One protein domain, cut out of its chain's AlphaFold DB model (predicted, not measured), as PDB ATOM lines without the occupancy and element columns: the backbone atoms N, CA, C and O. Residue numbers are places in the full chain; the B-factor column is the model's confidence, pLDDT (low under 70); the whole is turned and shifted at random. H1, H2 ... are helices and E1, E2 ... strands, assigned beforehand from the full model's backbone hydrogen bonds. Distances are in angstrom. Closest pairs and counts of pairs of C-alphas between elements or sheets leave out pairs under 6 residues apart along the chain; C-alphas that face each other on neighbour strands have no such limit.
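AT A GLANCE: This is residues 3 to 79 of the 111 residues of an uncharacterized protein of Flavobacterium oncorhynchi (UniProt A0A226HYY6). A strongly twisted four-stranded sheet has its longest helix, H2, packed slantwise over one face, while the shorter H3 touches H2 and the one-turn H1 lies near the start of H2. The 77 printed residues hold three named helices and four named strands in the order E1 E2 E3 H1 H2 E4 H3, a mixed class of helices and strands. The sheet runs E1 E2 E3 E4 and is mixed, its first three strands antiparallel and E4 parallel to E3. The whole is compact and rounded, with a radius of gyration of the C-alphas of 11.9 A and spans of 36 by 25 by 22 A.

IN THESE COORDINATES: Find C-alpha 3 at (26.838, -42.122, -56.859), where E1, residues 3 to 6, begins. E2, residues 9 to 14, then runs 16.1 A, and E3, residues 17 to 22, runs 16.4 A. Next come H1, residues 26 to 29, and H2, residues 33 to 42, which begins at C-alpha 33 at (37.590, -34.436, -44.971) and is 14.1 A long. E4, residues 47 to 52, covers 13.0 A. Last is H3, residues 65 to 72, 10.4 A long, ending at C-alpha 72 at (35.537, -37.678, -36.780).

HOW THE PARTS SIT: Begin at the sheet, where E1, E2 and E3 form a meander, each strand the antiparallel neighbour of the one before. In the hairpin of E1 and E2, N 5 and O 9 are within hydrogen-bond range at 2.9 A; in that of E2 and E3, look at N 12 and O 19, 2.9 A. E3 and E4 are parallel at 24 degrees, with N 22 and O 51 at 2.8 A. E3, H1 and H2, and E4 make a strand-helix-strand unit, two parallel neighbour strands with helices between, and its crossover is right-handed. H2 is on the sheet at a height over the sheet of 9.0 A, over E3, and on the local plane stands at 35 degrees to E3, slantwise to the strands. H2 and H3 touch, closest at the C-alphas of Thr 34 and Glu 68, 6.3 A, at a steep tilt of 39 degrees, the same way. H1 and H2 are close but not clearly touching, closest at the C-alphas of Pro 26 and Ile 33, 6.4 A. H1 and H3 each only graze the sheet. In H2 and H3 every O i to N i+4 pair is within hydrogen-bond range; H1 is too short for such a pair.

THE WHOLE: The C-alphas of Asn 15 and Glu 61 are the two farthest apart, 38.1 A. The printed part has no cut. The link from E4 to H3, residues 53 to 64, is long; the others are tight. The mean pLDDT of the printed part is 85.8, and no printed residue is under 70.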
ATOM      1  N   VAL A   3      26.987 -43.472 -56.310       86.81
ATOM      2  CA  VAL A   3      26.838 -42.122 -56.859       86.81
ATOM      3  C   VAL A   3      28.166 -41.398 -56.705       86.81
ATOM      4  O   VAL A   3      28.716 -41.335 -55.608       86.81
ATOM      5  N   GLU A   4      28.694 -40.865 -57.804       86.31
ATOM      6  CA  GLU A   4      29.791 -39.902 -57.734       86.31
ATOM      7  C   GLU A   4      29.219 -38.535 -57.369       86.31
ATOM      8  O   GLU A   4      28.310 -38.045 -58.036       86.31
ATOM      9  N   ILE A   5      29.735 -37.940 -56.296       81.12
ATOM     10  CA  ILE A   5      29.289 -36.626 -55.833       81.12
ATOM     11  C   ILE A   5      30.126 -35.546 -56.514       81.12
ATOM     12  O   ILE A   5      29.572 -34.597 -57.060       81.12
ATOM     13  N   PHE A   6      31.457 -35.690 -56.482       77.88
ATOM     14  CA  PHE A   6      32.401 -34.816 -57.179       77.88
ATOM     15  C   PHE A   6      33.837 -35.359 -57.106       77.88
ATOM     16  O   PHE A   6      34.231 -35.935 -56.097       77.88
ATOM     17  N   ASN A   7      34.636 -35.118 -58.149       79.69
ATOM     18  CA  ASN A   7      36.100 -35.276 -58.194       79.69
ATOM     19  C   ASN A   7      36.672 -36.539 -57.508       79.69
ATOM     20  O   ASN A   7      37.595 -36.453 -56.693       79.69
ATOM     21  N   GLY A   8      36.129 -37.725 -57.809       83.50
ATOM     22  CA  GLY A   8      36.595 -38.974 -57.193       83.50
ATOM     23  C   GLY A   8      36.120 -39.187 -55.750       83.50
ATOM     24  O   GLY A   8      36.706 -39.991 -55.023       83.50
ATOM     25  N   THR A   9      35.073 -38.480 -55.331       89.75
ATOM     26  CA  THR A   9      34.334 -38.722 -54.093       89.75
ATOM     27  C   THR A   9      33.000 -39.393 -54.404       89.75
ATOM     28  O   THR A   9      32.211 -38.896 -55.210       89.75
ATOM     29  N   TYR A  10      32.737 -40.515 -53.740       91.25
ATOM     30  CA  TYR A  10      31.588 -41.376 -53.990       91.25
ATOM     31  C   TYR A  10      30.786 -41.622 -52.716       91.25
ATOM     32  O   TYR A  10      31.359 -41.830 -51.646       91.25
ATOM     33  N   LEU A  11      29.466 -41.694 -52.859       90.81
ATOM     34  CA  LEU A  11      28.586 -42.338 -51.893       90.81
ATOM     35  C   LEU A  11      28.231 -43.724 -52.406       90.81
ATOM     36  O   LEU A  11      27.746 -43.890 -53.529       90.81
ATOM     37  N   ILE A  12      28.486 -44.723 -51.572       90.88
ATOM     38  CA  ILE A  12      28.176 -46.114 -51.865       90.88
ATOM     39  C   ILE A  12      27.230 -46.623 -50.789       90.88
ATOM     40  O   ILE A  12      27.551 -46.603 -49.606       90.88
ATOM     41  N   GLU A  13      26.071 -47.109 -51.210       87.88
ATOM     42  CA  GLU A  13      25.132 -47.799 -50.337       87.88
ATOM     43  C   GLU A  13      25.283 -49.310 -50.504       87.88
ATOM     44  O   GLU A  13      25.109 -49.843 -51.612       87.88
ATOM     45  N   VAL A  14      25.553 -49.990 -49.391       84.00
ATOM     46  CA  VAL A  14      25.636 -51.449 -49.297       84.00
ATOM     47  C   VAL A  14      24.758 -51.906 -48.138       84.00
ATOM     48  O   VAL A  14      25.025 -51.559 -46.993       84.00
ATOM     49  N   ASN A  15      23.718 -52.696 -48.421       83.94
ATOM     50  CA  ASN A  15      22.793 -53.231 -47.410       83.94
ATOM     51  C   ASN A  15      22.233 -52.149 -46.458       83.94
ATOM     52  O   ASN A  15      22.219 -52.342 -45.245       83.94
ATOM     53  N   GLY A  16      21.841 -50.985 -46.993       84.19
ATOM     54  CA  GLY A  16      21.338 -49.849 -46.206       84.19
ATOM     55  C   GLY A  16      22.408 -49.068 -45.430       84.19
ATOM     56  O   GLY A  16      22.084 -48.104 -44.747       84.19
ATOM     57  N   THR A  17      23.683 -49.455 -45.529       86.06
ATOM     58  CA  THR A  17      24.807 -48.721 -44.934       86.06
ATOM     59  C   THR A  17      25.415 -47.780 -45.961       86.06
ATOM     60  O   THR A  17      25.818 -48.216 -47.043       86.06
ATOM     61  N   ILE A  18      25.524 -46.499 -45.604       90.31
ATOM     62  CA  ILE A  18      26.152 -45.477 -46.440       90.31
ATOM     63  C   ILE A  18      27.651 -45.387 -46.133       90.31
ATOM     64  O   ILE A  18      28.074 -45.199 -44.989       90.31
ATOM     65  N   ILE A  19      28.450 -45.507 -47.191       91.62
ATOM     66  CA  ILE A  19      29.908 -45.421 -47.188       91.62
ATOM     67  C   ILE A  19      30.309 -44.190 -48.000       91.62
ATOM     68  O   ILE A  19      30.002 -44.108 -49.191       91.62
ATOM     69  N   LEU A  20      31.023 -43.257 -47.373       92.50
ATOM     70  CA  LEU A  20      31.649 -42.134 -48.066       92.50
ATOM     71  C   LEU A  20      33.078 -42.523 -48.459       92.50
ATOM     72  O   LEU A  20      33.896 -42.881 -47.611       92.50
ATOM     73  N   VAL A  21      33.385 -42.436 -49.750       92.50
ATOM     74  CA  VAL A  21      34.704 -42.755 -50.302       92.50
ATOM     75  C   VAL A  21      35.311 -41.500 -50.909       92.50
ATOM     76  O   VAL A  21      34.818 -41.031 -51.924       92.50
ATOM     77  N   ALA A  22      36.399 -40.988 -50.340       91.44
ATOM     78  CA  ALA A  22      37.232 -39.950 -50.942       91.44
ATOM     79  C   ALA A  22      38.448 -40.617 -51.604       91.44
ATOM     80  O   ALA A  22      39.444 -40.910 -50.942       91.44
ATOM     81  N   ALA A  23      38.343 -40.943 -52.896       87.62
ATOM     82  CA  ALA A  23      39.396 -41.647 -53.635       87.62
ATOM     83  C   ALA A  23      40.481 -40.702 -54.184       87.62
ATOM     84  O   ALA A  23      41.615 -41.136 -54.398       87.62
ATOM     85  N   GLY A  24      40.155 -39.423 -54.387       82.50
ATOM     86  CA  GLY A  24      41.148 -38.363 -54.558       82.50
ATOM     87  C   GLY A  24      41.645 -37.881 -53.197       82.50
ATOM     88  O   GLY A  24      40.872 -37.809 -52.243       82.50
ATOM     89  N   SER A  25      42.938 -37.557 -53.080       79.56
ATOM     90  CA  SER A  25      43.435 -37.035 -51.803       79.56
ATOM     91  C   SER A  25      42.797 -35.673 -51.487       79.56
ATOM     92  O   SER A  25      42.722 -34.850 -52.399       79.56
ATOM     93  N   PRO A  26      42.407 -35.387 -50.231       80.69
ATOM     94  CA  PRO A  26      41.767 -34.119 -49.840       80.69
ATOM     95  C   PRO A  26      42.532 -32.880 -50.317       80.69
ATOM     96  O   PRO A  26      41.971 -31.950 -50.889       80.69
ATOM     97  N   THR A  27      43.860 -32.931 -50.199       79.75
ATOM     98  CA  THR A  27      44.781 -31.898 -50.701       79.75
ATOM     99  C   THR A  27      44.728 -31.673 -52.213       79.75
ATOM    100  O   THR A  27      44.943 -30.552 -52.668       79.75
ATOM    101  N   GLU A  28      44.467 -32.718 -52.998       78.00
ATOM    102  CA  GLU A  28      44.315 -32.646 -54.459       78.00
ATOM    103  C   GLU A  28      42.939 -32.116 -54.863       78.00
ATOM    104  O   GLU A  28      42.820 -31.427 -55.872       78.00
ATOM    105  N   GLN A  29      41.917 -32.394 -54.055       79.94
ATOM    106  CA  GLN A  29      40.557 -31.909 -54.272       79.94
ATOM    107  C   GLN A  29      40.314 -30.494 -53.717       79.94
ATOM    108  O   GLN A  29      39.254 -29.927 -53.963       79.94
ATOM    109  N   ASP A  30      41.276 -29.933 -52.978       85.50
ATOM    110  CA  ASP A  30      41.160 -28.663 -52.250       85.50
ATOM    111  C   ASP A  30      39.937 -28.579 -51.322       85.50
ATOM    112  O   ASP A  30      39.298 -27.538 -51.176       85.50
ATOM    113  N   ILE A  31      39.604 -29.703 -50.687       86.88
ATOM    114  CA  ILE A  31      38.509 -29.810 -49.726       86.88
ATOM    115  C   ILE A  31      38.937 -30.708 -48.572       86.88
ATOM    116  O   ILE A  31      39.542 -31.760 -48.777       86.88
ATOM    117  N   THR A  32      38.654 -30.287 -47.344       88.62
ATOM    118  CA  THR A  32      38.997 -31.064 -46.152       88.62
ATOM    119  C   THR A  32      38.041 -32.244 -45.972       88.62
ATOM    120  O   THR A  32      36.891 -32.209 -46.425       88.62
ATOM    121  N   ILE A  33      38.479 -33.303 -45.281       89.81
ATOM    122  CA  ILE A  33      37.590 -34.436 -44.971       89.81
ATOM    123  C   ILE A  33      36.446 -33.993 -44.066       89.81
ATOM    124  O   ILE A  33      35.315 -34.442 -44.233       89.81
ATOM    125  N   THR A  34      36.716 -33.066 -43.154       89.88
ATOM    126  CA  THR A  34      35.688 -32.477 -42.295       89.88
ATOM    127  C   THR A  34      34.596 -31.800 -43.118       89.88
ATOM    128  O   THR A  34      33.414 -32.034 -42.868       89.88
ATOM    129  N   ALA A  35      34.962 -31.013 -44.136       89.62
ATOM    130  CA  ALA A  35      33.984 -30.384 -45.019       89.62
ATOM    131  C   ALA A  35      33.175 -31.428 -45.802       89.62
ATOM    132  O   ALA A  35      31.953 -31.324 -45.879       89.62
ATOM    133  N   LEU A  36      33.838 -32.464 -46.320       88.69
ATOM    134  CA  LEU A  36      33.195 -33.579 -47.017       88.69
ATOM    135  C   LEU A  36      32.143 -34.295 -46.162       88.69
ATOM    136  O   LEU A  36      31.014 -34.507 -46.606       88.69
ATOM    137  N   VAL A  37      32.504 -34.637 -44.926       88.62
ATOM    138  CA  VAL A  37      31.595 -35.286 -43.976       88.62
ATOM    139  C   VAL A  37      30.430 -34.365 -43.631       88.62
ATOM    140  O   VAL A  37      29.284 -34.803 -43.660       88.62
ATOM    141  N   GLN A  38      30.694 -33.082 -43.377       89.19
ATOM    142  CA  GLN A  38      29.642 -32.123 -43.051       89.19
ATOM    143  C   GLN A  38      28.649 -31.936 -44.203       89.19
ATOM    144  O   GLN A  38      27.447 -31.867 -43.961       89.19
ATOM    145  N   ILE A  39      29.124 -31.885 -45.452       88.25
ATOM    146  CA  ILE A  39      28.258 -31.809 -46.636       88.25
ATOM    147  C   ILE A  39      27.334 -33.024 -46.691       88.25
ATOM    148  O   ILE A  39      26.131 -32.866 -46.871       88.25
ATOM    149  N   ALA A  40      27.873 -34.227 -46.507       87.38
ATOM    150  CA  ALA A  40      27.071 -35.441 -46.545       87.38
ATOM    151  C   ALA A  40      26.051 -35.510 -45.393       87.38
ATOM    152  O   ALA A  40      24.901 -35.863 -45.638       87.38
ATOM    153  N   ILE A  41      26.422 -35.084 -44.180       86.88
ATOM    154  CA  ILE A  41      25.484 -34.955 -43.050       86.88
ATOM    155  C   ILE A  41      24.371 -33.949 -43.373       86.88
ATOM    156  O   ILE A  41      23.203 -34.220 -43.108       86.88
ATOM    157  N   ASN A  42      24.706 -32.804 -43.978       89.19
ATOM    158  CA  ASN A  42      23.724 -31.788 -44.372       89.19
ATOM    159  C   ASN A  42      22.772 -32.276 -45.476       89.19
ATOM    160  O   ASN A  42      21.669 -31.755 -45.603       89.19
ATOM    161  N   LEU A  43      23.197 -33.260 -46.270       86.69
ATOM    162  CA  LEU A  43      22.374 -33.965 -47.255       86.69
ATOM    163  C   LEU A  43      21.620 -35.160 -46.646       86.69
ATOM    164  O   LEU A  43      21.106 -35.994 -47.383       86.69
ATOM    165  N   GLU A  44      21.567 -35.244 -45.314       89.00
ATOM    166  CA  GLU A  44      20.865 -36.278 -44.548       89.00
ATOM    167  C   GLU A  44      21.427 -37.698 -44.744       89.00
ATOM    168  O   GLU A  44      20.760 -38.693 -44.460       89.00
ATOM    169  N   PHE A  45      22.689 -37.818 -45.178       87.62
ATOM    170  CA  PHE A  45      23.376 -39.104 -45.224       87.62
ATOM    171  C   PHE A  45      23.988 -39.452 -43.865       87.62
ATOM    172  O   PHE A  45      24.902 -38.785 -43.376       87.62
ATOM    173  N   ASP A  46      23.542 -40.566 -43.292       88.44
ATOM    174  CA  ASP A  46      24.137 -41.167 -42.098       88.44
ATOM    175  C   ASP A  46      25.374 -41.999 -42.479       88.44
ATOM    176  O   ASP A  46      25.303 -43.208 -42.723       88.44
ATOM    177  N   ILE A  47      26.521 -41.326 -42.604       88.44
ATOM    178  CA  ILE A  47      27.782 -41.967 -42.984       88.44
ATOM    179  C   ILE A  47      28.274 -42.858 -41.843       88.44
ATOM    180  O   ILE A  47      28.694 -42.372 -40.794       88.44
ATOM    181  N   LYS A  48      28.317 -44.169 -42.083       88.44
ATOM    182  CA  LYS A  48      28.861 -45.137 -41.116       88.44
ATOM    183  C   LYS A  48      30.320 -45.477 -41.359       88.44
ATOM    184  O   LYS A  48      31.025 -45.866 -40.432       88.44
ATOM    185  N   ILE A  49      30.774 -45.364 -42.606       90.62
ATOM    186  CA  ILE A  49      32.123 -45.759 -43.006       90.62
ATOM    187  C   ILE A  49      32.723 -44.686 -43.902       90.62
ATOM    188  O   ILE A  49      32.099 -44.229 -44.859       90.62
ATOM    189  N   LEU A  50      33.968 -44.332 -43.594       91.81
ATOM    190  CA  LEU A  50      34.793 -43.405 -44.354       91.81
ATOM    191  C   LEU A  50      35.976 -44.169 -44.944       91.81
ATOM    192  O   LEU A  50      36.741 -44.796 -44.211       91.81
ATOM    193  N   ILE A  51      36.143 -44.103 -46.262       91.56
ATOM    194  CA  ILE A  51      37.326 -44.615 -46.957       91.56
ATOM    195  C   ILE A  51      38.025 -43.423 -47.592       91.56
ATOM    196  O   ILE A  51      37.511 -42.830 -48.534       91.56
ATOM    197  N   VAL A  52      39.198 -43.068 -47.075       90.69
ATOM    198  CA  VAL A  52      39.929 -41.875 -47.511       90.69
ATOM    199  C   VAL A  52      41.288 -42.271 -48.064       90.69
ATOM    200  O   VAL A  52      42.123 -42.835 -47.355       90.69
ATOM    201  N   ALA A  53      41.524 -41.950 -49.332       88.88
ATOM    202  CA  ALA A  53      42.851 -41.969 -49.916       88.88
ATOM    203  C   ALA A  53      43.615 -40.723 -49.456       88.88
ATOM    204  O   ALA A  53      43.141 -39.600 -49.594       88.88
ATOM    205  N   MET A  54      44.820 -40.905 -48.926       85.25
ATOM    206  CA  MET A  54      45.664 -39.800 -48.472       85.25
ATOM    207  C   MET A  54      47.095 -39.966 -48.967       85.25
ATOM    208  O   MET A  54      47.582 -41.081 -49.177       85.25
ATOM    209  N   ARG A  55      47.789 -38.842 -49.143       78.06
ATOM    210  CA  ARG A  55      49.237 -38.848 -49.370       78.06
ATOM    211  C   ARG A  55      49.942 -39.007 -48.027       78.06
ATOM    212  O   ARG A  55      49.486 -38.480 -47.024       78.06
ATOM    213  N   THR A  56      51.098 -39.673 -48.021       74.50
ATOM    214  CA  THR A  56      51.928 -39.843 -46.810       74.50
ATOM    215  C   THR A  56      52.313 -38.511 -46.161       74.50
ATOM    216  O   THR A  56      52.524 -38.452 -44.958       74.50
ATOM    217  N   PHE A  57      52.433 -37.455 -46.968       72.44
ATOM    218  CA  PHE A  57      52.755 -36.112 -46.510       72.44
ATOM    219  C   PHE A  57      51.796 -35.123 -47.162       72.44
ATOM    220  O   PHE A  57      51.825 -34.940 -48.383       72.44
ATOM    221  N   GLU A  58      50.976 -34.473 -46.347       72.69
ATOM    222  CA  GLU A  58      50.194 -33.315 -46.757       72.69
ATOM    223  C   GLU A  58      51.048 -32.070 -46.523       72.69
ATOM    224  O   GLU A  58      51.454 -31.772 -45.407       72.69
ATOM    225  N   LYS A  59      51.427 -31.400 -47.615       71.19
ATOM    226  CA  LYS A  59      52.283 -30.200 -47.575       71.19
ATOM    227  C   LYS A  59      51.489 -28.903 -47.714       71.19
ATOM    228  O   LYS A  59      52.086 -27.832 -47.720       71.19
ATOM    229  N   LYS A  60      50.175 -29.005 -47.924       80.62
ATOM    230  CA  LYS A  60      49.315 -27.849 -48.148       80.62
ATOM    231  C   LYS A  60      48.895 -27.285 -46.798       80.62
ATOM    232  O   LYS A  60      48.471 -28.029 -45.919       80.62
ATOM    233  N   GLU A  61      49.039 -25.977 -46.650       77.56
ATOM    234  CA  GLU A  61      48.626 -25.262 -45.447       77.56
ATOM    235  C   GLU A  61      47.128 -25.486 -45.182       77.56
ATOM    236  O   GLU A  61      46.332 -25.490 -46.122       77.56
ATOM    237  N   ASN A  62      46.758 -25.685 -43.913       81.94
ATOM    238  CA  ASN A  62      45.398 -25.993 -43.441       81.94
ATOM    239  C   ASN A  62      44.832 -27.378 -43.809       81.94
ATOM    240  O   ASN A  62      43.664 -27.632 -43.527       81.94
ATOM    241  N   PHE A  63      45.637 -28.281 -44.377       84.81
ATOM    242  CA  PHE A  63      45.241 -29.675 -44.586       84.81
ATOM    243  C   PHE A  63      45.948 -30.583 -43.586       84.81
ATOM    244  O   PHE A  63      47.173 -30.706 -43.603       84.81
ATOM    245  N   ASP A  64      45.154 -31.219 -42.729       86.88
ATOM    246  CA  ASP A  64      45.624 -32.208 -41.763       86.88
ATOM    247  C   ASP A  64      44.611 -33.353 -41.659       86.88
ATOM    248  O   ASP A  64      43.934 -33.565 -40.648       86.88
ATOM    249  N   THR A  65      44.485 -34.087 -42.763       87.81
ATOM    250  CA  THR A  65      43.559 -35.209 -42.908       87.81
ATOM    251  C   THR A  65      43.710 -36.239 -41.781       87.81
ATOM    252  O   THR A  65      42.681 -36.681 -41.263       87.81
ATOM    253  N   PRO A  66      44.927 -36.636 -41.344       86.81
ATOM    254  CA  PRO A  66      45.070 -37.562 -40.225       86.81
ATOM    255  C   PRO A  66      44.427 -37.043 -38.934       86.81
ATOM    256  O   PRO A  66      43.685 -37.784 -38.285       86.81
ATOM    257  N   ASN A  67      44.663 -35.779 -38.566       88.50
ATOM    258  CA  ASN A  67      44.082 -35.216 -37.348       88.50
ATOM    259  C   ASN A  67      42.582 -34.943 -37.472       88.50
ATOM    260  O   ASN A  67      41.864 -35.077 -36.481       88.50
ATOM    261  N   GLU A  68      42.084 -34.597 -38.657       90.06
ATOM    262  CA  GLU A  68      40.644 -34.505 -38.912       90.06
ATOM    263  C   GLU A  68      39.951 -35.860 -38.740       90.06
ATOM    264  O   GLU A  68      38.959 -35.960 -38.019       90.06
ATOM    265  N   LEU A  69      40.508 -36.926 -39.323       89.31
ATOM    266  CA  LEU A  69      39.969 -38.279 -39.178       89.31
ATOM    267  C   LEU A  69      39.939 -38.725 -37.714       89.31
ATOM    268  O   LEU A  69      38.928 -39.271 -37.282       89.31
ATOM    269  N   ASN A  70      40.989 -38.431 -36.938       88.69
ATOM    270  CA  ASN A  70      41.046 -38.718 -35.497       88.69
ATOM    271  C   ASN A  70      39.923 -38.048 -34.688       88.69
ATOM    272  O   ASN A  70      39.550 -38.559 -33.635       88.69
ATOM    273  N   LYS A  71      39.385 -36.915 -35.154       89.19
ATOM    274  CA  LYS A  71      38.265 -36.220 -34.500       89.19
ATOM    275  C   LYS A  71      36.903 -36.763 -34.930       89.19
ATOM    276  O   LYS A  71      35.957 -36.692 -34.153       89.19
ATOM    277  N   LEU A  72      36.798 -37.256 -36.164       86.94
ATOM    278  CA  LEU A  72      35.537 -37.678 -36.780       86.94
ATOM    279  C   LEU A  72      35.218 -39.156 -36.541       86.94
ATOM    280  O   LEU A  72      34.055 -39.517 -36.381       86.94
ATOM    281  N   ALA A  73      36.230 -40.022 -36.558       83.44
ATOM    282  CA  ALA A  73      36.041 -41.466 -36.567       83.44
ATOM    283  C   ALA A  73      36.294 -42.087 -35.190       83.44
ATOM    284  O   ALA A  73      37.319 -41.854 -34.556       83.44
ATOM    285  N   THR A  74      35.393 -42.971 -34.760       81.25
ATOM    286  CA  THR A  74      35.557 -43.755 -33.523       81.25
ATOM    287  C   THR A  74      36.617 -44.852 -33.665       81.25
ATOM    288  O   THR A  74      37.242 -45.253 -32.684       81.25
ATOM    289  N   LYS A  75      36.833 -45.353 -34.887       83.69
ATOM    290  CA  LYS A  75      37.818 -46.393 -35.202       83.69
ATOM    291  C   LYS A  75      38.492 -46.073 -36.525       83.69
ATOM    292  O   LYS A  75      37.823 -45.849 -37.529       83.69
ATOM    293  N   ILE A  76      39.821 -46.091 -36.524       84.88
ATOM    294  CA  ILE A  76      40.625 -45.747 -37.696       84.88
ATOM    295  C   ILE A  76      41.524 -46.924 -38.043       84.88
ATOM    296  O   ILE A  76      42.268 -47.435 -37.208       84.88
ATOM    297  N   PHE A  77      41.458 -47.337 -39.304       85.81
ATOM    298  CA  PHE A  77      42.379 -48.293 -39.893       85.81
ATOM    299  C   PHE A  77      43.211 -47.577 -40.955       85.81
ATOM    300  O   PHE A  77      42.659 -46.982 -41.878       85.81
ATOM    301  N   GLN A  78      44.535 -47.630 -40.821       86.62
ATOM    302  CA  GLN A  78      45.461 -47.028 -41.777       86.62
ATOM    303  C   GLN A  78      46.346 -48.099 -42.396       86.62
ATOM    304  O   GLN A  78      46.905 -48.951 -41.704       86.62
ATOM    305  N   GLU A  79      46.509 -48.021 -43.711       85.38
ATOM    306  CA  GLU A  79      47.397 -48.898 -44.454       85.38
ATOM    307  C   GLU A  79      48.209 -48.096 -45.460       85.38
ATOM    308  O   GLU A  79      47.673 -47.348 -46.276       85.38
TER     309      GLU A  79